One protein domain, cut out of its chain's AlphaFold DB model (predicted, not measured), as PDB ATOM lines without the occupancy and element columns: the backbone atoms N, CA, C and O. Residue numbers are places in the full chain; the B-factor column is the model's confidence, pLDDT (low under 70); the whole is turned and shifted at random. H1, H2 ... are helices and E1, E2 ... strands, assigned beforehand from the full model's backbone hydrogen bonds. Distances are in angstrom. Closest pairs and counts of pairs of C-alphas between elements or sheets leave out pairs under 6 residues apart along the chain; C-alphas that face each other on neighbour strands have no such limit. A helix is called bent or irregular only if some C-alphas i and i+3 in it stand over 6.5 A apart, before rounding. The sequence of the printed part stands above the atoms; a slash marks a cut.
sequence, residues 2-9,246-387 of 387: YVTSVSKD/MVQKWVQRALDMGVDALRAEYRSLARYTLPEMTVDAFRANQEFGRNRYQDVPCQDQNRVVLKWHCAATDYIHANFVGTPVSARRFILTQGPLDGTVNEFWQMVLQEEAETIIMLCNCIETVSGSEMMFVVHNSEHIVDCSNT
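What this domain is: This is residues 2 to 9 and 246 to 387 of the 387 residues of the protein "Tyrosine-protein phosphatase domain-containing protein" of Strongylus vulgaris (UniProt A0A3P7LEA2). You will see a strongly twisted sheet of six strands with helix H3 packed on one face, and, set well away from this body, the bent helix H1, whose two arms make an L-shaped corner and whose residues 246 to 252 stick out free. A long loop, residues 359 to 380, leads from E5 to the edge strand E6, and the short helix H2 grazes the sheet. The 150 printed residues follow the order E1 H1 H2 E2 E3 E4 H3 E5 E6, three named helices and six named strands; the mixed sheet runs E2 E3 E4 E1 E5 E6. The class is mixed, helices and strands, with under half of the residues in named elements. The whole is only just compact, close to loose, with a radius of gyration of the C-alphas of 17.8 A and spans of 55 by 39 by 38 A.

Where its parts are: Find C-alpha 2 at (-14.062, 37.736, -25.560), where E1, residues 2 to 6, begins and runs 12.9 A. Beside it in the sheet are E4, residues 330 to 333, and E5, residues 353 to 358, 13.6 A. Further across are E3, residues 315 to 321, 17.0 A, and the edge strands E2, residues 303 to 305, and E6, residues 381 to 383, which ends at C-alpha 383 (-20.741, 31.808, -30.484). H3, residues 338 to 350, is 19.9 A long and irregular: C-alphas 339 and 342 are 7.8 A apart. H1, residues 246 to 269, was assigned as one helix by its hydrogen bonds but is bent, with C-alphas 256 and 259 9.2 A apart; its arms are H1a, residues 246 to 256, and H1b, residues 259 to 269, each 15.3 A. H2 is residues 280 to 284.

How they stand to each other: Start at E4 and E1, antiparallel, with N 331 and O 4 2.9 A apart. E1 and E5 are antiparallel, N 357 to O 3 being 2.8 A; E5 and E6 are parallel, N 358 to O 382 being 3.2 A. E2, E3 and E4 form a meander, each strand the antiparallel neighbour of the one before, in two hairpins: N 304 to O 318 is 2.9 A, and N 321 to O 330 is 2.8 A. E4, H3 and E5 are a split strand-helix-strand unit, two strands running the same way with E1 between them, its crossover right-handed. H3 is on the sheet, making two layers, a helix on one face of a sheet; its closest C-alphas to E3 are those of Glu 343 and Ile 316, 6.3 A. H2 only grazes the sheet; its closest C-alphas to E3 are those of Ala 281 and Tyr 315, 7.1 A. H1a and H1b are not on the sheet; they are close but not clearly touching, Ala 254 to Leu 262 being their closest C-alphas at 7.2 A, at a tilt of 68 degrees, only just steep, opposite ways. Every O i to N i+4 pair is within hydrogen-bond range in H1a, H1b and H2, and 7 of 9 are in H3.

The domain as a whole: The C-alphas farthest apart, those of Asp 256 and Cys 310, are 55.3 A apart. Residues 10 to 245 are not printed, and C-alphas 9 and 246 are 25.1 A apart across the cut. The links H2 to E2 and E5 to E6 are long. In this model the mean pLDDT of the printed part is 79.0; look for values under 70 at residues 2 to 9 and 362 to 387.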
ATOM      1  N   TYR A   2     -14.216  37.699 -24.103       55.88
ATOM      2  CA  TYR A   2     -14.062  37.736 -25.560       55.88
ATOM      3  C   TYR A   2     -12.594  37.537 -25.922       55.88
ATOM      4  O   TYR A   2     -11.704  38.085 -25.266       55.88
ATOM      5  N   VAL A   3     -12.368  36.757 -26.973       59.03
ATOM      6  CA  VAL A   3     -11.058  36.581 -27.599       59.03
ATOM      7  C   VAL A   3     -11.166  37.133 -29.005       59.03
ATOM      8  O   VAL A   3     -12.063  36.736 -29.745       59.03
ATOM      9  N   THR A   4     -10.259  38.018 -29.401       57.78
ATOM     10  CA  THR A   4     -10.129  38.384 -30.813       57.78
ATOM     11  C   THR A   4      -8.747  38.034 -31.348       57.78
ATOM     12  O   THR A   4      -7.745  38.114 -30.632       57.78
ATOM     13  N   SER A   5      -8.711  37.555 -32.592       51.69
ATOM     14  CA  SER A   5      -7.484  37.251 -33.319       51.69
ATOM     15  C   SER A   5      -7.037  38.459 -34.128       51.69
ATOM     16  O   SER A   5      -7.741  38.884 -35.044       51.69
ATOM     17  N   VAL A   6      -5.839  38.951 -33.825       50.56
ATOM     18  CA  VAL A   6      -5.166  39.977 -34.626       50.56
ATOM     19  C   VAL A   6      -4.568  39.311 -35.864       50.56
ATOM     20  O   VAL A   6      -3.776  38.371 -35.740       50.56
ATOM     21  N   SER A   7      -4.950  39.796 -37.044       41.47
ATOM     22  CA  SER A   7      -4.404  39.363 -38.329       41.47
ATOM     23  C   SER A   7      -3.204  40.232 -38.694       41.47
ATOM     24  O   SER A   7      -3.319  41.230 -39.400       41.47
ATOM     25  N   LYS A   8      -2.041  39.897 -38.130       45.56
ATOM     26  CA  LYS A   8      -0.741  40.428 -38.562       45.56
ATOM     27  C   LYS A   8       0.369  39.476 -38.143       45.56
ATOM     28  O   LYS A   8       0.811  39.475 -36.993       45.56
ATOM     29  N   ASP A   9       0.806  38.664 -39.099       42.31
ATOM     30  CA  ASP A   9       2.103  38.004 -39.019       42.31
ATOM     31  C   ASP A   9       3.206  39.069 -39.110       42.31
ATOM     32  O   ASP A   9       3.161  39.979 -39.939       42.31
ATOM     33  N   MET A 246       2.450  15.056 -27.950       83.69
ATOM     34  CA  MET A 246       2.462  16.046 -26.866       83.69
ATOM     35  C   MET A 246       1.155  16.017 -26.071       83.69
ATOM     36  O   MET A 246       1.194  15.939 -24.845       83.69
ATOM     37  N   VAL A 247       0.008  16.006 -26.761       87.81
ATOM     38  CA  VAL A 247      -1.315  15.892 -26.130       87.81
ATOM     39  C   VAL A 247      -1.427  14.582 -25.352       87.81
ATOM     40  O   VAL A 247      -1.803  14.611 -24.187       87.81
ATOM     41  N   GLN A 248      -1.020  13.447 -25.930       89.56
ATOM     42  CA  GLN A 248      -1.043  12.152 -25.244       89.56
ATOM     43  C   GLN A 248      -0.193  12.155 -23.962       89.56
ATOM     44  O   GLN A 248      -0.656  11.688 -22.923       89.56
ATOM     45  N   LYS A 249       1.022  12.722 -23.998       91.88
ATOM     46  CA  LYS A 249       1.878  12.869 -22.805       91.88
ATOM     47  C   LYS A 249       1.245  13.769 -21.741       91.88
ATOM     48  O   LYS A 249       1.335  13.458 -20.557       91.88
ATOM     49  N   TRP A 250       0.604  14.865 -22.149       89.25
ATOM     50  CA  TRP A 250      -0.093  15.770 -21.234       89.25
ATOM     51  C   TRP A 250      -1.323  15.109 -20.592       89.25
ATOM     52  O   TRP A 250      -1.483  15.191 -19.376       89.25
ATOM     53  N   VAL A 251      -2.135  14.388 -21.376       92.81
ATOM     54  CA  VAL A 251      -3.276  13.607 -20.870       92.81
ATOM     55  C   VAL A 251      -2.798  12.546 -19.880       92.81
ATOM     56  O   VAL A 251      -3.344  12.463 -18.785       92.81
ATOM     57  N   GLN A 252      -1.748  11.786 -20.213       94.19
ATOM     58  CA  GLN A 252      -1.213  10.767 -19.308       94.19
ATOM     59  C   GLN A 252      -0.717  11.388 -17.993       94.19
ATOM     60  O   GLN A 252      -1.128  10.934 -16.933       94.19
ATOM     61  N   ARG A 253       0.042  12.497 -18.039       94.25
ATOM     62  CA  ARG A 253       0.437  13.255 -16.832       94.25
ATOM     63  C   ARG A 253      -0.776  13.646 -15.983       94.25
ATOM     64  O   ARG A 253      -0.733  13.500 -14.767       94.25
ATOM     65  N   ALA A 254      -1.834  14.172 -16.602       92.25
ATOM     66  CA  ALA A 254      -3.030  14.610 -15.885       92.25
ATOM     67  C   ALA A 254      -3.765  13.435 -15.209       92.25
ATOM     68  O   ALA A 254      -4.230  13.577 -14.078       92.25
ATOM     69  N   LEU A 255      -3.823  12.274 -15.868       93.62
ATOM     70  CA  LEU A 255      -4.376  11.043 -15.300       93.62
ATOM     71  C   LEU A 255      -3.510  10.507 -14.147       93.62
ATOM     72  O   LEU A 255      -4.048  10.216 -13.082       93.62
ATOM     73  N   ASP A 256      -2.188  10.447 -14.331       95.00
ATOM     74  CA  ASP A 256      -1.229   9.934 -13.340       95.00
ATOM     75  C   ASP A 256      -1.162  10.810 -12.076       95.00
ATOM     76  O   ASP A 256      -1.016  10.303 -10.966       95.00
ATOM     77  N   MET A 257      -1.286  12.135 -12.228       93.12
ATOM     78  CA  MET A 257      -1.366  13.076 -11.104       93.12
ATOM     79  C   MET A 257      -2.671  12.937 -10.313       93.12
ATOM     80  O   MET A 257      -2.685  13.126  -9.094       93.12
ATOM     81  N   GLY A 258      -3.776  12.653 -11.001       92.06
ATOM     82  CA  GLY A 258      -5.107  12.652 -10.412       92.06
ATOM     83  C   GLY A 258      -5.612  14.045 -10.010       92.06
ATOM     84  O   GLY A 258      -4.896  15.050  -9.971       92.06
ATOM     85  N   VAL A 259      -6.909  14.108  -9.700       94.12
ATOM     86  CA  VAL A 259      -7.641  15.374  -9.526       94.12
ATOM     87  C   VAL A 259      -7.098  16.222  -8.369       94.12
ATOM     88  O   VAL A 259      -7.053  17.446  -8.477       94.12
ATOM     89  N   ASP A 260      -6.663  15.611  -7.267       94.50
ATOM     90  CA  ASP A 260      -6.249  16.366  -6.078       94.50
ATOM     91  C   ASP A 260      -4.856  16.997  -6.208       94.50
ATOM     92  O   ASP A 260      -4.663  18.127  -5.753       94.50
ATOM     93  N   ALA A 261      -3.923  16.350  -6.914       93.56
ATOM     94  CA  ALA A 261      -2.644  16.970  -7.256       93.56
ATOM     95  C   ALA A 261      -2.827  18.095  -8.288       93.56
ATOM     96  O   ALA A 261      -2.246  19.166  -8.125       93.56
ATOM     97  N   LEU A 262      -3.702  17.912  -9.288       93.38
ATOM     98  CA  LEU A 262      -4.066  18.975 -10.236       93.38
ATOM     99  C   LEU A 262      -4.725  20.177  -9.532       93.38
ATOM    100  O   LEU A 262      -4.409  21.324  -9.840       93.38
ATOM    101  N   ARG A 263      -5.587  19.946  -8.530       92.62
ATOM    102  CA  ARG A 263      -6.147  21.013  -7.678       92.62
ATOM    103  C   ARG A 263      -5.071  21.737  -6.867       92.62
ATOM    104  O   ARG A 263      -5.189  22.944  -6.661       92.62
ATOM    105  N   ALA A 264      -4.058  21.029  -6.372       92.44
ATOM    106  CA  ALA A 264      -2.943  21.636  -5.646       92.44
ATOM    107  C   ALA A 264      -2.057  22.491  -6.572       92.44
ATOM    108  O   ALA A 264      -1.757  23.632  -6.227       92.44
ATOM    109  N   GLU A 265      -1.723  21.982  -7.764       91.25
ATOM    110  CA  GLU A 265      -1.008  22.713  -8.822       91.25
ATOM    111  C   GLU A 265      -1.779  23.971  -9.254       91.25
ATOM    112  O   GLU A 265      -1.240  25.074  -9.235       91.25
ATOM    113  N   TYR A 266      -3.078  23.855  -9.535       89.56
ATOM    114  CA  TYR A 266      -3.910  25.010  -9.882       89.56
ATOM    115  C   TYR A 266      -3.925  26.083  -8.779       89.56
ATOM    116  O   TYR A 266      -3.799  27.274  -9.064       89.56
ATOM    117  N   ARG A 267      -4.030  25.687  -7.502       89.94
ATOM    118  CA  ARG A 267      -4.027  26.632  -6.368       89.94
ATOM    119  C   ARG A 267      -2.686  27.337  -6.160       89.94
ATOM    120  O   ARG A 267      -2.698  28.453  -5.641       89.94
ATOM    121  N   SER A 268      -1.557  26.719  -6.519       89.56
ATOM    122  CA  SER A 268      -0.255  27.397  -6.459       89.56
ATOM    123  C   SER A 268      -0.127  28.438  -7.576       89.56
ATOM    124  O   SER A 268       0.307  29.559  -7.313       89.56
ATOM    125  N   LEU A 269      -0.612  28.117  -8.781       86.81
ATOM    126  CA  LEU A 269      -0.659  29.035  -9.924       86.81
ATOM    127  C   LEU A 269      -1.648  30.194  -9.725       86.81
ATOM    128  O   LEU A 269      -1.351  31.314 -10.123       86.81
ATOM    129  N   ALA A 270      -2.778  29.974  -9.048       77.88
ATOM    130  CA  ALA A 270      -3.799  31.001  -8.795       77.88
ATOM    131  C   ALA A 270      -3.316  32.204  -7.952       77.88
ATOM    132  O   ALA A 270      -4.033  33.193  -7.823       77.88
ATOM    133  N   ARG A 271      -2.117  32.126  -7.355       73.31
ATOM    134  CA  ARG A 271      -1.469  33.224  -6.613       73.31
ATOM    135  C   ARG A 271      -0.302  33.864  -7.368       73.31
ATOM    136  O   ARG A 271       0.340  34.761  -6.826       73.31
ATOM    137  N   TYR A 272       0.011  33.389  -8.570       79.38
ATOM    138  CA  TYR A 272       1.134  33.888  -9.347       79.38
ATOM    139  C   TYR A 272       0.809  35.246  -9.975       79.38
ATOM    140  O   TYR A 272      -0.109  35.374 -10.783       79.38
ATOM    141  N   THR A 273       1.616  36.248  -9.645       72.88
ATOM    142  CA  THR A 273       1.681  37.532 -10.348       72.88
ATOM    143  C   THR A 273       3.066  37.682 -10.961       72.88
ATOM    144  O   THR A 273       4.065  37.375 -10.305       72.88
ATOM    145  N   LEU A 274       3.144  38.177 -12.197       75.88
ATOM    146  CA  LEU A 274       4.425  38.500 -12.828       75.88
ATOM    147  C   LEU A 274       5.179  39.537 -11.963       75.88
ATOM    148  O   LEU A 274       4.554  40.522 -11.567       75.88
ATOM    149  N   PRO A 275       6.485  39.358 -11.668       75.62
ATOM    150  CA  PRO A 275       7.214  40.203 -10.709       75.62
ATOM    151  C   PRO A 275       7.225  41.710 -11.011       75.62
ATOM    152  O   PRO A 275       7.384  42.508 -10.094       75.62
ATOM    153  N   GLU A 276       7.048  42.086 -12.278       83.19
ATOM    154  CA  GLU A 276       7.075  43.473 -12.768       83.19
ATOM    155  C   GLU A 276       5.699  43.953 -13.275       83.19
ATOM    156  O   GLU A 276       5.604  44.983 -13.938       83.19
ATOM    157  N   MET A 277       4.619  43.210 -12.998       86.50
ATOM    158  CA  MET A 277       3.266  43.582 -13.425       86.50
ATOM    159  C   MET A 277       2.760  44.822 -12.683       86.50
ATOM    160  O   MET A 277       2.663  44.833 -11.455       86.50
ATOM    161  N   THR A 278       2.328  45.823 -13.447       94.06
ATOM    162  CA  THR A 278       1.625  47.009 -12.941       94.06
ATOM    163  C   THR A 278       0.193  47.047 -13.478       94.06
ATOM    164  O   THR A 278      -0.159  46.338 -14.425       94.06
ATOM    165  N   VAL A 279      -0.668  47.811 -12.801       95.12
ATOM    166  CA  VAL A 279      -2.121  47.874 -13.049       95.12
ATOM    167  C   VAL A 279      -2.647  49.307 -12.889       95.12
ATOM    168  O   VAL A 279      -3.763  49.541 -12.420       95.12
ATOM    169  N   ASP A 280      -1.816  50.295 -13.198       96.62
ATOM    170  CA  ASP A 280      -2.076  51.694 -12.875       96.62
ATOM    171  C   ASP A 280      -3.132  52.296 -13.806       96.62
ATOM    172  O   ASP A 280      -4.032  52.992 -13.329       96.62
ATOM    173  N   ALA A 281      -3.131  51.939 -15.097       96.88
ATOM    174  CA  ALA A 281      -4.206  52.326 -16.009       96.88
ATOM    175  C   ALA A 281      -5.543  51.673 -15.613       96.88
ATOM    176  O   ALA A 281      -6.586  52.328 -15.661       96.88
ATOM    177  N   PHE A 282      -5.515  50.415 -15.154       97.12
ATOM    178  CA  PHE A 282      -6.694  49.719 -14.625       97.12
ATOM    179  C   PHE A 282      -7.276  50.441 -13.406       97.12
ATOM    180  O   PHE A 282      -8.472  50.741 -13.383       97.12
ATOM    181  N   ARG A 283      -6.435  50.785 -12.420       96.50
ATOM    182  CA  ARG A 283      -6.845  51.519 -11.211       96.50
ATOM    183  C   ARG A 283      -7.397  52.905 -11.539       96.50
ATOM    184  O   ARG A 283      -8.474  53.246 -11.060       96.50
ATOM    185  N   ALA A 284      -6.708  53.666 -12.391       97.12
ATOM    186  CA  ALA A 284      -7.130  55.004 -12.803       97.12
ATOM    187  C   ALA A 284      -8.488  55.013 -13.530       97.12
ATOM    188  O   ALA A 284      -9.211  55.999 -13.471       97.12
ATOM    189  N   ASN A 285      -8.868  53.913 -14.188       96.50
ATOM    190  CA  ASN A 285     -10.134  53.805 -14.920       96.50
ATOM    191  C   ASN A 285     -11.283  53.165 -14.112       96.50
ATOM    192  O   ASN A 285     -12.402  53.039 -14.621       96.50
ATOM    193  N   GLN A 286     -11.045  52.802 -12.846       92.94
ATOM    194  CA  GLN A 286     -12.031  52.123 -12.003       92.94
ATOM    195  C   GLN A 286     -13.207  53.027 -11.602       92.94
ATOM    196  O   GLN A 286     -14.355  52.582 -11.632       92.94
ATOM    197  N   GLU A 287     -12.941  54.289 -11.250       92.69
ATOM    198  CA  GLU A 287     -13.976  55.262 -10.855       92.69
ATOM    199  C   GLU A 287     -14.857  55.711 -12.033       92.69
ATOM    200  O   GLU A 287     -16.028  56.037 -11.851       92.69
ATOM    201  N   PHE A 288     -14.329  55.628 -13.257       93.75
ATOM    202  CA  PHE A 288     -15.047  55.918 -14.501       93.75
ATOM    203  C   PHE A 288     -15.941  54.757 -14.971       93.75
ATOM    204  O   PHE A 288     -16.534  54.840 -16.045       93.75
ATOM    205  N   GLY A 289     -16.033  53.663 -14.203       94.00
ATOM    206  CA  GLY A 289     -16.904  52.527 -14.516       94.00
ATOM    207  C   GLY A 289     -16.481  51.725 -15.750       94.00
ATOM    208  O   GLY A 289     -17.316  51.062 -16.356       94.00
ATOM    209  N   ARG A 290     -15.199  51.781 -16.144       95.19
ATOM    210  CA  ARG A 290     -14.681  51.098 -17.347       95.19
ATOM    211  C   ARG A 290     -14.245  49.650 -17.106       95.19
ATOM    212  O   ARG A 290     -14.009  48.925 -18.070       95.19
ATOM    213  N   ASN A 291     -14.172  49.210 -15.852       96.31
ATOM    214  CA  ASN A 291     -13.808  47.845 -15.463       96.31
ATOM    215  C   ASN A 291     -15.047  47.099 -14.956       96.31
ATOM    216  O   ASN A 291     -15.723  47.584 -14.049       96.31
ATOM    217  N   ARG A 292     -15.318  45.905 -15.494       93.88
ATOM    218  CA  ARG A 292     -16.456  45.066 -15.082       93.88
ATOM    219  C   ARG A 292     -16.275  44.470 -13.683       93.88
ATOM    220  O   ARG A 292     -17.246  44.353 -12.944       93.88
ATOM    221  N   TYR A 293     -15.043  44.106 -13.337       92.44
ATOM    222  CA  TYR A 293     -14.679  43.446 -12.084       92.44
ATOM    223  C   TYR A 293     -13.438  44.120 -11.486       92.44
ATOM    224  O   TYR A 293     -12.511  44.460 -12.220       92.44
ATOM    225  N   GLN A 294     -13.424  44.328 -10.167       91.56
ATOM    226  CA  GLN A 294     -12.322  45.008  -9.459       91.56
ATOM    227  C   GLN A 294     -11.147  44.061  -9.161       91.56
ATOM    228  O   GLN A 294     -10.005  44.491  -9.030       91.56
ATOM    229  N   ASP A 295     -11.444  42.768  -9.063       89.19
ATOM    230  CA  ASP A 295     -10.542  41.652  -8.780       89.19
ATOM    231  C   ASP A 295      -9.938  41.014 -10.045       89.19
ATOM    232  O   ASP A 295      -9.080  40.140  -9.941       89.19
ATOM    233  N   VAL A 296     -10.325  41.487 -11.238       91.44
ATOM    234  CA  VAL A 296      -9.757  41.070 -12.531       91.44
ATOM    235  C   VAL A 296      -8.925  42.222 -13.119       91.44
ATOM    236  O   VAL A 296      -9.459  43.034 -13.881       91.44
ATOM    237  N   PRO A 297      -7.632  42.347 -12.765       92.00
ATOM    238  CA  PRO A 297      -6.787  43.447 -13.224       92.00
ATOM    239  C   PRO A 297      -6.465  43.377 -14.724       92.00
ATOM    240  O   PRO A 297      -6.176  42.306 -15.253       92.00
ATOM    241  N   CYS A 298      -6.423  44.538 -15.384       94.88
ATOM    242  CA  CYS A 298      -5.778  44.710 -16.691       94.88
ATOM    243  C   CYS A 298      -4.303  45.100 -16.473       94.88
ATOM    244  O   CYS A 298      -4.018  45.995 -15.675       94.88
ATOM    245  N   GLN A 299      -3.371  44.409 -17.137       93.88
ATOM    246  CA  GLN A 299      -1.920  44.605 -16.964       93.88
ATOM    247  C   GLN A 299      -1.421  45.759 -17.839       93.88
ATOM    248  O   GLN A 299      -1.701  45.748 -19.036       93.88
ATOM    249  N   ASP A 300      -0.632  46.705 -17.323       94.94
ATOM    250  CA  ASP A 300      -0.163  47.832 -18.149       94.94
ATOM    251  C   ASP A 300       0.815  47.395 -19.254       94.94
ATOM    252  O   ASP A 300       0.756  47.914 -20.366       94.94
ATOM    253  N   GLN A 301       1.683  46.418 -18.964       91.50
ATOM    254  CA  GLN A 301       2.768  45.946 -19.840       91.50
ATOM    255  C   GLN A 301       2.250  45.480 -21.209       91.50
ATOM    256  O   GLN A 301       2.877  45.718 -22.240       91.50
ATOM    257  N   ASN A 302       1.080  44.837 -21.205       90.06
ATOM    258  CA  ASN A 302       0.480  44.192 -22.366       90.06
ATOM    259  C   ASN A 302      -0.897  44.779 -22.715       90.06
ATOM    260  O   ASN A 302      -1.647  44.129 -23.446       90.06
ATOM    261  N   ARG A 303      -1.318  45.927 -22.160       95.00
ATOM    262  CA  ARG A 303      -2.666  46.458 -22.451       95.00
ATOM    263  C   ARG A 303      -2.791  46.923 -23.894       95.00
ATOM    264  O   ARG A 303      -1.833  47.416 -24.490       95.00
ATOM    265  N   VAL A 304      -4.000  46.828 -24.437       95.50
ATOM    266  CA  VAL A 304      -4.323  47.542 -25.672       95.50
ATOM    267  C   VAL A 304      -4.450  49.031 -25.348       95.50
ATOM    268  O   VAL A 304      -5.132  49.422 -24.400       95.50
ATOM    269  N   VAL A 305      -3.750  49.863 -26.118       96.44
ATOM    270  CA  VAL A 305      -3.755  51.324 -25.980       96.44
ATOM    271  C   VAL A 305      -4.506  51.896 -27.173       96.44
ATOM    272  O   VAL A 305      -4.065  51.711 -28.309       96.44
ATOM    273  N   LEU A 306      -5.625  52.577 -26.932       94.81
ATOM    274  CA  LEU A 306      -6.387  53.245 -27.984       94.81
ATOM    275  C   LEU A 306      -5.649  54.510 -28.439       94.81
ATOM    276  O   LEU A 306      -5.233  55.335 -27.630       94.81
ATOM    277  N   LYS A 307      -5.479  54.650 -29.754       92.94
ATOM    278  CA  LYS A 307      -4.721  55.722 -30.426       92.94
ATOM    279  C   LYS A 307      -5.606  56.571 -31.341       92.94
ATOM    280  O   LYS A 307      -5.102  57.393 -32.105       92.94
ATOM    281  N   TRP A 308      -6.919  56.346 -31.309       84.81
ATOM    282  CA  TRP A 308      -7.864  57.002 -32.203       84.81
ATOM    283  C   TRP A 308      -7.942  58.505 -31.906       84.81
ATOM    284  O   TRP A 308      -8.106  58.914 -30.759       84.81
ATOM    285  N   HIS A 309      -7.863  59.346 -32.941       77.75
ATOM    286  CA  HIS A 309      -7.700  60.805 -32.807       77.75
ATOM    287  C   HIS A 309      -8.856  61.532 -32.088       77.75
ATOM    288  O   HIS A 309      -8.711  62.686 -31.696       77.75
ATOM    289  N   CYS A 310     -10.014  60.881 -31.940       77.69
ATOM    290  CA  CYS A 310     -11.169  61.369 -31.181       77.69
ATOM    291  C   CYS A 310     -11.608  60.417 -30.050       77.69
ATOM    292  O   CYS A 310     -12.736  60.523 -29.569       77.69
ATOM    293  N   ALA A 311     -10.744  59.494 -29.609       79.06
ATOM    294  CA  ALA A 311     -11.025  58.686 -28.426       79.06
ATOM    295  C   ALA A 311     -11.085  59.565 -27.166       79.06
ATOM    296  O   ALA A 311     -10.240  60.433 -26.949       79.06
ATOM    297  N   ALA A 312     -12.068  59.310 -26.300       85.69
ATOM    298  CA  ALA A 312     -12.197  59.992 -25.010       85.69
ATOM    299  C   ALA A 312     -11.194  59.477 -23.952       85.69
ATOM    300  O   ALA A 312     -11.149  59.985 -22.831       85.69
ATOM    301  N   THR A 313     -10.438  58.425 -24.277       93.44
ATOM    302  CA  THR A 313      -9.415  57.793 -23.438       93.44
ATOM    303  C   THR A 313      -8.524  56.893 -24.292       93.44
ATOM    304  O   THR A 313      -8.946  56.426 -25.344       93.44
ATOM    305  N   ASP A 314      -7.316  56.601 -23.820       96.25
ATOM    306  CA  ASP A 314      -6.455  55.554 -24.372       96.25
ATOM    307  C   ASP A 314      -6.765  54.155 -23.787       96.25
ATOM    308  O   ASP A 314      -6.126  53.170 -24.166       96.25
ATOM    309  N   TYR A 315      -7.696  54.055 -22.829       97.62
ATOM    310  CA  TYR A 315      -7.929  52.852 -22.035       97.62
ATOM    311  C   TYR A 315      -9.114  52.005 -22.510       97.62
ATOM    312  O   TYR A 315     -10.256  52.460 -22.571       97.62
ATOM    313  N   ILE A 316      -8.842  50.714 -22.692       97.06
ATOM    314  CA  ILE A 316      -9.822  49.630 -22.749       97.06
ATOM    315  C   ILE A 316      -9.295  48.469 -21.889       97.06
ATOM    316  O   ILE A 316      -8.087  48.235 -21.828       97.06
ATOM    317  N   HIS A 317     -10.178  47.745 -21.193       97.19
ATOM    318  CA  HIS A 317      -9.789  46.578 -20.382       97.19
ATOM    319  C   HIS A 317      -9.556  45.361 -21.291       97.19
ATOM    320  O   HIS A 317     -10.439  44.523 -21.490       97.19
ATOM    321  N   ALA A 318      -8.375  45.339 -21.909       96.62
ATOM    322  CA  ALA A 318      -7.943  44.329 -22.860       96.62
ATOM    323  C   ALA A 318      -6.418  44.157 -22.827       96.62
ATOM    324  O   ALA A 318      -5.685  45.145 -22.769       96.62
ATOM    325  N   ASN A 319      -5.934  42.917 -22.932       95.25
ATOM    326  CA  ASN A 319      -4.511  42.579 -22.939       95.25
ATOM    327  C   ASN A 319      -4.127  41.699 -24.140       95.25
ATOM    328  O   ASN A 319      -4.841  40.756 -24.485       95.25
ATOM    329  N   PHE A 320      -2.961  41.968 -24.739       93.56
ATOM    330  CA  PHE A 320      -2.345  41.086 -25.730       93.56
ATOM    331  C   PHE A 320      -1.790  39.823 -25.072       93.56
ATOM    332  O   PHE A 320      -1.012  39.891 -24.116       93.56
ATOM    333  N   VAL A 321      -2.142  38.675 -25.646       89.19
ATOM    334  CA  VAL A 321      -1.666  37.352 -25.248       89.19
ATOM    335  C   VAL A 321      -0.994  36.678 -26.437       89.19
ATOM    336  O   VAL A 321      -1.560  36.563 -27.529       89.19
ATOM    337  N   GLY A 322       0.240  36.241 -26.209       84.94
ATOM    338  CA  GLY A 322       1.049  35.555 -27.202       84.94
ATOM    339  C   GLY A 322       0.829  34.046 -27.236       84.94
ATOM    340  O   GLY A 322       0.363  33.425 -26.283       84.94
ATOM    341  N   THR A 323       1.242  33.449 -28.345       80.38
ATOM    342  CA  THR A 323       1.562  32.025 -28.473       80.38
ATOM    343  C   THR A 323       3.081  31.875 -28.636       80.38
ATOM    344  O   THR A 323       3.763  32.870 -28.886       80.38
ATOM    345  N   PRO A 324       3.643  30.651 -28.594       76.44
ATOM    346  CA  PRO A 324       5.053  30.423 -28.934       76.44
ATOM    347  C   PRO A 324       5.461  30.849 -30.359       76.44
ATOM    348  O   PRO A 324       6.646  30.823 -30.670       76.44
ATOM    349  N   VAL A 325       4.496  31.193 -31.224       73.94
ATOM    350  CA  VAL A 325       4.711  31.566 -32.634       73.94
ATOM    351  C   VAL A 325       4.493  33.067 -32.877       73.94
ATOM    352  O   VAL A 325       5.122  33.631 -33.763       73.94
ATOM    353  N   SER A 326       3.635  33.738 -32.099       76.94
ATOM    354  CA  SER A 326       3.393  35.184 -32.225       76.94
ATOM    355  C   SER A 326       3.081  35.816 -30.868       76.94
ATOM    356  O   SER A 326       2.147  35.408 -30.176       76.94
ATOM    357  N   ALA A 327       3.842  36.850 -30.498       73.56
ATOM    358  CA  ALA A 327       3.767  37.504 -29.189       73.56
ATOM    359  C   ALA A 327       2.456  38.276 -28.933       73.56
ATOM    360  O   ALA A 327       2.125  38.555 -27.782       73.56
ATOM    361  N   ARG A 328       1.697  38.613 -29.986       78.25
ATOM    362  CA  ARG A 328       0.439  39.385 -29.914       78.25
ATOM    363  C   ARG A 328      -0.709  38.697 -30.668       78.25
ATOM    364  O   ARG A 328      -1.570  39.358 -31.238       78.25
ATOM    365  N   ARG A 329      -0.715  37.357 -30.683       80.12
ATOM    366  CA  ARG A 329      -1.649  36.545 -31.487       80.12
ATOM    367  C   ARG A 329      -3.123  36.696 -31.099       80.12
ATOM    368  O   ARG A 329      -3.998  36.489 -31.944       80.12
ATOM    369  N   PHE A 330      -3.403  37.000 -29.838       89.44
ATOM    370  CA  PHE A 330      -4.751  37.187 -29.317       89.44
ATOM    371  C   PHE A 330      -4.846  38.470 -28.498       89.44
ATOM    372  O   PHE A 330      -3.879  38.883 -27.858       89.44
ATOM    373  N   ILE A 331      -6.040  39.049 -28.453       93.75
ATOM    374  CA  ILE A 331      -6.436  40.000 -27.416       93.75
ATOM    375  C   ILE A 331      -7.471  39.299 -26.540       93.75
ATOM    376  O   ILE A 331      -8.506  38.850 -27.042       93.75
ATOM    377  N   LEU A 332      -7.197  39.213 -25.238       94.56
ATOM    378  CA  LEU A 332      -8.194  38.856 -24.232       94.56
ATOM    379  C   LEU A 332      -8.799  40.145 -23.687       94.56
ATOM    380  O   LEU A 332      -8.070  41.028 -23.237       94.56
ATOM    381  N   THR A 333     -10.123  40.260 -23.728       95.38
ATOM    382  CA  THR A 333     -10.837  41.462 -23.279       95.38
ATOM    383  C   THR A 333     -12.057  41.107 -22.435       95.38
ATOM    384  O   THR A 333     -12.672  40.037 -22.588       95.38
ATOM    385  N   GLN A 334     -12.411  42.003 -21.511       93.56
ATOM    386  CA  GLN A 334     -13.684  41.904 -20.807       93.56
ATOM    387  C   GLN A 334     -14.844  42.021 -21.806       93.56
ATOM    388  O   GLN A 334     -14.715  42.598 -22.884       93.56
ATOM    389  N   GLY A 335     -16.024  41.524 -21.435       88.94
ATOM    390  CA  GLY A 335     -17.211  41.827 -22.228       88.94
ATOM    391  C   GLY A 335     -17.577  43.309 -22.117       88.94
ATOM    392  O   GLY A 335     -17.633  43.801 -20.978       88.94
ATOM    393  N   PRO A 336     -17.820  44.014 -23.244       90.81
ATOM    394  CA  PRO A 336     -18.029  45.456 -23.248       90.81
ATOM    395  C   PRO A 336     -19.172  45.850 -22.310       90.81
ATOM    396  O   PRO A 336     -20.150  45.121 -22.145       90.81
ATOM    397  N   LEU A 337     -18.994  46.981 -21.638       90.56
ATOM    398  CA  LEU A 337     -20.005  47.633 -20.811       90.56
ATOM    399  C   LEU A 337     -20.726  48.676 -21.671       90.56
ATOM    400  O   LEU A 337     -20.147  49.155 -22.645       90.56
ATOM    401  N   ASP A 338     -21.926  49.103 -21.278       88.31
ATOM    402  CA  ASP A 338     -22.688  50.150 -21.984       88.31
ATOM    403  C   ASP A 338     -21.848  51.417 -22.241       88.31
ATOM    404  O   ASP A 338     -21.923  52.028 -23.306       88.31
ATOM    405  N   GLY A 339     -21.000  51.785 -21.274       89.75
ATOM    406  CA  GLY A 339     -20.080  52.924 -21.350       89.75
ATOM    407  C   GLY A 339     -18.733  52.655 -22.036       89.75
ATOM    408  O   GLY A 339     -17.884  53.538 -22.000       89.75
ATOM    409  N   THR A 340     -18.505  51.464 -22.606       92.69
ATOM    410  CA  THR A 340     -17.247  51.089 -23.292       92.69
ATOM    411  C   THR A 340     -17.462  50.421 -24.659       92.69
ATOM    412  O   THR A 340     -16.542  49.791 -25.186       92.69
ATOM    413  N   VAL A 341     -18.674  50.479 -25.228       91.19
ATOM    414  CA  VAL A 341     -18.978  49.869 -26.542       91.19
ATOM    415  C   VAL A 341     -18.185  50.545 -27.666       91.19
ATOM    416  O   VAL A 341     -17.692  49.870 -28.568       91.19
ATOM    417  N   ASN A 342     -18.014  51.868 -27.598       90.00
ATOM    418  CA  ASN A 342     -17.274  52.632 -28.605       90.00
ATOM    419  C   ASN A 342     -15.781  52.288 -28.573       90.00
ATOM    420  O   ASN A 342     -15.188  52.006 -29.608       90.00
ATOM    421  N   GLU A 343     -15.195  52.253 -27.380       92.56
ATOM    422  CA  GLU A 343     -13.805  51.886 -27.113       92.56
ATOM    423  C   GLU A 343     -13.510  50.442 -27.557       92.56
ATOM    424  O   GLU A 343     -12.451  50.172 -28.123       92.56
ATOM    425  N   PHE A 344     -14.465  49.519 -27.381       93.81
ATOM    426  CA  PHE A 344     -14.370  48.149 -27.896       93.81
ATOM    427  C   PHE A 344     -14.318  48.106 -29.432       93.81
ATOM    428  O   PHE A 344     -13.453  47.438 -29.993       93.81
ATOM    429  N   TRP A 345     -15.185  48.842 -30.135       90.12
ATOM    430  CA  TRP A 345     -15.136  48.883 -31.604       90.12
ATOM    431  C   TRP A 345     -13.922  49.648 -32.144       90.12
ATOM    432  O   TRP A 345     -13.348  49.234 -33.147       90.12
ATOM    433  N   GLN A 346     -13.468  50.702 -31.457       90.81
ATOM    434  CA  GLN A 346     -12.199  51.374 -31.765       90.81
ATOM    435  C   GLN A 346     -11.016  50.409 -31.642       90.81
ATOM    436  O   GLN A 346     -10.159  50.400 -32.519       90.81
ATOM    437  N   MET A 347     -10.991  49.563 -30.606       93.19
ATOM    438  CA  MET A 347      -9.989  48.506 -30.438       93.19
ATOM    439  C   MET A 347     -10.013  47.504 -31.602       93.19
ATOM    440  O   MET A 347      -8.965  47.209 -32.173       93.19
ATOM    441  N   VAL A 348     -11.199  47.006 -31.972       90.25
ATOM    442  CA  VAL A 348     -11.388  46.039 -33.072       90.25
ATOM    443  C   VAL A 348     -10.914  46.614 -34.412       90.25
ATOM    444  O   VAL A 348     -10.193  45.940 -35.143       90.25
ATOM    445  N   LEU A 349     -11.268  47.866 -34.715       89.62
ATOM    446  CA  LEU A 349     -10.848  48.545 -35.944       89.62
ATOM    447  C   LEU A 349      -9.347  48.872 -35.946       89.62
ATOM    448  O   LEU A 349      -8.687  48.678 -36.961       89.62
ATOM    449  N   GLN A 350      -8.798  49.353 -34.825       92.50
ATOM    450  CA  GLN A 350      -7.384  49.729 -34.708       92.50
ATOM    451  C   GLN A 350      -6.441  48.529 -34.846       92.50
ATOM    452  O   GLN A 350      -5.390  48.645 -35.470       92.50
ATOM    453  N   GLU A 351      -6.785  47.402 -34.225       89.50
ATOM    454  CA  GLU A 351      -5.955  46.193 -34.241       89.50
ATOM    455  C   GLU A 351      -6.331  45.243 -35.397       89.50
ATOM    456  O   GLU A 351      -5.865  44.107 -35.416       89.50
ATOM    457  N   GLU A 352      -7.152  45.702 -36.356       88.88
ATOM    458  CA  GLU A 352      -7.565  44.964 -37.567       88.88
ATOM    459  C   GLU A 352      -8.049  43.534 -37.244       88.88
ATOM    460  O   GLU A 352      -7.633  42.528 -37.821       88.88
ATOM    461  N   ALA A 353      -8.929  43.448 -36.246       83.94
ATOM    462  CA  ALA A 353      -9.452  42.202 -35.707       83.94
ATOM    463  C   ALA A 353     -10.483  41.551 -36.649       83.94
ATOM    464  O   ALA A 353     -11.643  41.957 -36.697       83.94
ATOM    465  N   GLU A 354     -10.078  40.490 -37.351       80.44
ATOM    466  CA  GLU A 354     -10.932  39.767 -38.312       80.44
ATOM    467  C   GLU A 354     -12.001  38.872 -37.665       80.44
ATOM    468  O   GLU A 354     -13.029  38.590 -38.274       80.44
ATOM    469  N   THR A 355     -11.757  38.354 -36.457       80.75
ATOM    470  CA  THR A 355     -12.660  37.395 -35.791       80.75
ATOM    471  C   THR A 355     -12.818  37.735 -34.315       80.75
ATOM    472  O   THR A 355     -11.833  37.974 -33.608       80.75
ATOM    473  N   ILE A 356     -14.063  37.706 -33.839       85.94
ATOM    474  CA  ILE A 356     -14.429  37.863 -32.429       85.94
ATOM    475  C   ILE A 356     -15.075  36.555 -31.965       85.94
ATOM    476  O   ILE A 356     -16.104  36.131 -32.488       85.94
ATOM    477  N   ILE A 357     -14.463  35.923 -30.968       84.19
ATOM    478  CA  ILE A 357     -14.938  34.695 -30.334       84.19
ATOM    479  C   ILE A 357     -15.578  35.077 -29.001       84.19
ATOM    480  O   ILE A 357     -14.926  35.676 -28.136       84.19
ATOM    481  N   MET A 358     -16.850  34.725 -28.832       83.50
ATOM    482  CA  MET A 358     -17.607  34.972 -27.610       83.50
ATOM    483  C   MET A 358     -17.739  33.663 -26.820       83.50
ATOM    484  O   MET A 358     -18.375  32.714 -27.269       83.50
ATOM    485  N   LEU A 359     -17.105  33.607 -25.642       80.44
ATOM    486  CA  LEU A 359     -17.034  32.400 -24.797       80.44
ATOM    487  C   LEU A 359     -18.096  32.351 -23.680       80.44
ATOM    488  O   LEU A 359     -18.004  31.521 -22.783       80.44
ATOM    489  N   CYS A 360     -19.052  33.277 -23.686       72.50
ATOM    490  CA  CYS A 360     -20.121  33.395 -22.691       72.50
ATOM    491  C   CYS A 360     -21.446  33.609 -23.414       72.50
ATOM    492  O   CYS A 360     -21.455  34.206 -24.488       72.50
ATOM    493  N   ASN A 361     -22.560  33.226 -22.797       72.88
ATOM    494  CA  ASN A 361     -23.866  33.646 -23.292       72.88
ATOM    495  C   ASN A 361     -24.055  35.162 -23.123       72.88
ATOM    496  O   ASN A 361     -23.500  35.781 -22.212       72.88
ATOM    497  N   CYS A 362     -24.897  35.766 -23.968       63.56
ATOM    498  CA  CYS A 362     -25.292  37.167 -23.797       63.56
ATOM    499  C   CYS A 362     -26.044  37.412 -22.480       63.56
ATOM    500  O   CYS A 362     -26.041  38.541 -21.994       63.56
ATOM    501  N   ILE A 363     -26.677  36.370 -21.928       59.94
ATOM    502  CA  ILE A 363     -27.298  36.354 -20.605       59.94
ATOM    503  C   ILE A 363     -26.958  35.030 -19.920       59.94
ATOM    504  O   ILE A 363     -27.309  33.962 -20.416       59.94
ATOM    505  N   GLU A 364     -26.297  35.099 -18.767       57.84
ATOM    506  CA  GLU A 364     -26.079  33.948 -17.889       57.84
ATOM    507  C   GLU A 364     -27.075  34.024 -16.729       57.84
ATOM    508  O   GLU A 364     -26.948  34.861 -15.836       57.84
ATOM    509  N   THR A 365     -28.095  33.160 -16.751       44.00
ATOM    510  CA  THR A 365     -29.163  33.129 -15.740       44.00
ATOM    511  C   THR A 365     -28.684  32.474 -14.443       44.00
ATOM    512  O   THR A 365     -29.142  31.400 -14.053       44.00
ATOM    513  N   VAL A 366     -27.761  33.131 -13.741       49.12
ATOM    514  CA  VAL A 366     -27.494  32.830 -12.332       49.12
ATOM    515  C   VAL A 366     -28.674  33.372 -11.529       49.12
ATOM    516  O   VAL A 366     -29.086  34.519 -11.713       49.12
ATOM    517  N   SER A 367     -29.255  32.544 -10.661       43.44
ATOM    518  CA  SER A 367     -30.486  32.842  -9.923       43.44
ATOM    519  C   SER A 367     -30.366  34.108  -9.057       43.44
ATOM    520  O   SER A 367     -29.961  34.029  -7.898       43.44
ATOM    521  N   GLY A 368     -30.736  35.265  -9.618       40.44
ATOM    522  CA  GLY A 368     -30.727  36.565  -8.940       40.44
ATOM    523  C   GLY A 368     -30.045  37.725  -9.680       40.44
ATOM    524  O   GLY A 368     -30.170  38.853  -9.212       40.44
ATOM    525  N   SER A 369     -29.356  37.505 -10.807       35.53
ATOM    526  CA  SER A 369     -28.672  38.596 -11.527       35.53
ATOM    527  C   SER A 369     -28.665  38.409 -13.044       35.53
ATOM    528  O   SER A 369     -28.033  37.487 -13.554       35.53
ATOM    529  N   GLU A 370     -29.309  39.328 -13.764       34.97
ATOM    530  CA  GLU A 370     -29.216  39.432 -15.222       34.97
ATOM    531  C   GLU A 370     -27.913  40.146 -15.613       34.97
ATOM    532  O   GLU A 370     -27.692  41.304 -15.257       34.97
ATOM    533  N   MET A 371     -27.056  39.474 -16.379       42.28
ATOM    534  CA  MET A 371     -26.021  40.133 -17.176       42.28
ATOM    535  C   MET A 371     -26.536  40.203 -18.613       42.28
ATOM    536  O   MET A 371     -27.033  39.199 -19.100       42.28
ATOM    537  N   MET A 372     -26.456  41.355 -19.282       36.03
ATOM    538  CA  MET A 372     -26.855  41.492 -20.687       36.03
ATOM    539  C   MET A 372     -25.666  41.968 -21.520       36.03
ATOM    540  O   MET A 372     -25.025  42.964 -21.186       36.03
ATOM    541  N   PHE A 373     -25.407  41.277 -22.627       40.47
ATOM    542  CA  PHE A 373     -24.536  41.731 -23.705       40.47
ATOM    543  C   PHE A 373     -25.366  41.909 -24.977       40.47
ATOM    544  O   PHE A 373     -26.116  41.015 -25.366       40.47
ATOM    545  N   VAL A 374     -25.219  43.054 -25.644       34.72
ATOM    546  CA  VAL A 374     -25.812  43.306 -26.961       34.72
ATOM    547  C   VAL A 374     -24.686  43.639 -27.927       34.72
ATOM    548  O   VAL A 374     -24.068  44.695 -27.818       34.72
ATOM    549  N   VAL A 375     -24.428  42.747 -28.884       35.88
ATOM    550  CA  VAL A 375     -23.504  43.007 -29.994       35.88
ATOM    551  C   VAL A 375     -24.302  42.996 -31.294       35.88
ATOM    552  O   VAL A 375     -24.668  41.946 -31.815       35.88
ATOM    553  N   HIS A 376     -24.606  44.186 -31.809       34.53
ATOM    554  CA  HIS A 376     -25.245  44.355 -33.111       34.53
ATOM    555  C   HIS A 376     -24.192  44.272 -34.224       34.53
ATOM    556  O   HIS A 376     -23.554  45.278 -34.520       34.53
ATOM    557  N   ASN A 377     -23.998  43.059 -34.762       34.91
ATOM    558  CA  ASN A 377     -23.501  42.684 -36.104       34.91
ATOM    559  C   ASN A 377     -22.893  41.274 -36.008       34.91
ATOM    560  O   ASN A 377     -21.747  41.103 -35.600       34.91
ATOM    561  N   SER A 378     -23.693  40.254 -36.324       38.12
ATOM    562  CA  SER A 378     -23.437  38.856 -35.944       38.12
ATOM    563  C   SER A 378     -22.829  37.969 -37.037       38.12
ATOM    564  O   SER A 378     -22.603  36.794 -36.781       38.12
ATOM    565  N   GLU A 379     -22.547  38.483 -38.237       35.62
ATOM    566  CA  GLU A 379     -22.088  37.647 -39.368       35.62
ATOM    567  C   GLU A 379     -20.666  37.070 -39.194       35.62
ATOM    568  O   GLU A 379     -20.315  36.098 -39.859       35.62
ATOM    569  N   HIS A 380     -19.867  37.617 -38.268       41.34
ATOM    570  CA  HIS A 380     -18.489  37.183 -37.981       41.34
ATOM    571  C   HIS A 380     -18.224  36.865 -36.495       41.34
ATOM    572  O   HIS A 380     -17.070  36.725 -36.083       41.34
ATOM    573  N   ILE A 381     -19.276  36.752 -35.674       46.19
ATOM    574  CA  ILE A 381     -19.146  36.372 -34.262       46.19
ATOM    575  C   ILE A 381     -19.372  34.870 -34.145       46.19
ATOM    576  O   ILE A 381     -20.473  34.383 -34.392       46.19
ATOM    577  N   VAL A 382     -18.334  34.141 -33.737       48.06
ATOM    578  CA  VAL A 382     -18.475  32.717 -33.413       48.06
ATOM    579  C   VAL A 382     -18.931  32.607 -31.960       48.06
ATOM    580  O   VAL A 382     -18.167  32.893 -31.034       48.06
ATOM    581  N   ASP A 383     -20.191  32.215 -31.776       44.81
ATOM    582  CA  ASP A 383     -20.741  31.808 -30.484       44.81
ATOM    583  C   ASP A 383     -20.312  30.363 -30.190       44.81
ATOM    584  O   ASP A 383     -20.664  29.433 -30.917       44.81
ATOM    585  N   CYS A 384     -19.521  30.183 -29.132       41.25
ATOM    586  CA  CYS A 384     -19.034  28.877 -28.684       41.25
ATOM    587  C   CYS A 384     -19.773  28.355 -27.438       41.25
ATOM    588  O   CYS A 384     -19.304  27.416 -26.803       41.25
ATOM    589  N   SER A 385     -20.896  28.963 -27.040       42.03
ATOM    590  CA  SER A 385     -21.583  28.645 -25.777       42.03
ATOM    591  C   SER A 385     -22.419  27.354 -25.784       42.03
ATOM    592  O   SER A 385     -22.855  26.918 -24.720       42.03
ATOM    593  N   ASN A 386     -22.645  26.743 -26.955       32.09
ATOM    594  CA  ASN A 386     -23.611  25.651 -27.173       32.09
ATOM    595  C   ASN A 386     -23.011  24.378 -27.826       32.09
ATOM    596  O   ASN A 386     -23.729  23.652 -28.518       32.09
ATOM    597  N   THR A 387     -21.715  24.101 -27.638       28.89
ATOM    598  CA  THR A 387     -21.026  22.894 -28.164       28.89
ATOM    599  C   THR A 387     -20.552  21.950 -27.070       28.89
ATOM    600  O   THR A 387     -19.820  22.450 -26.186       28.89
TER     601      THR A 387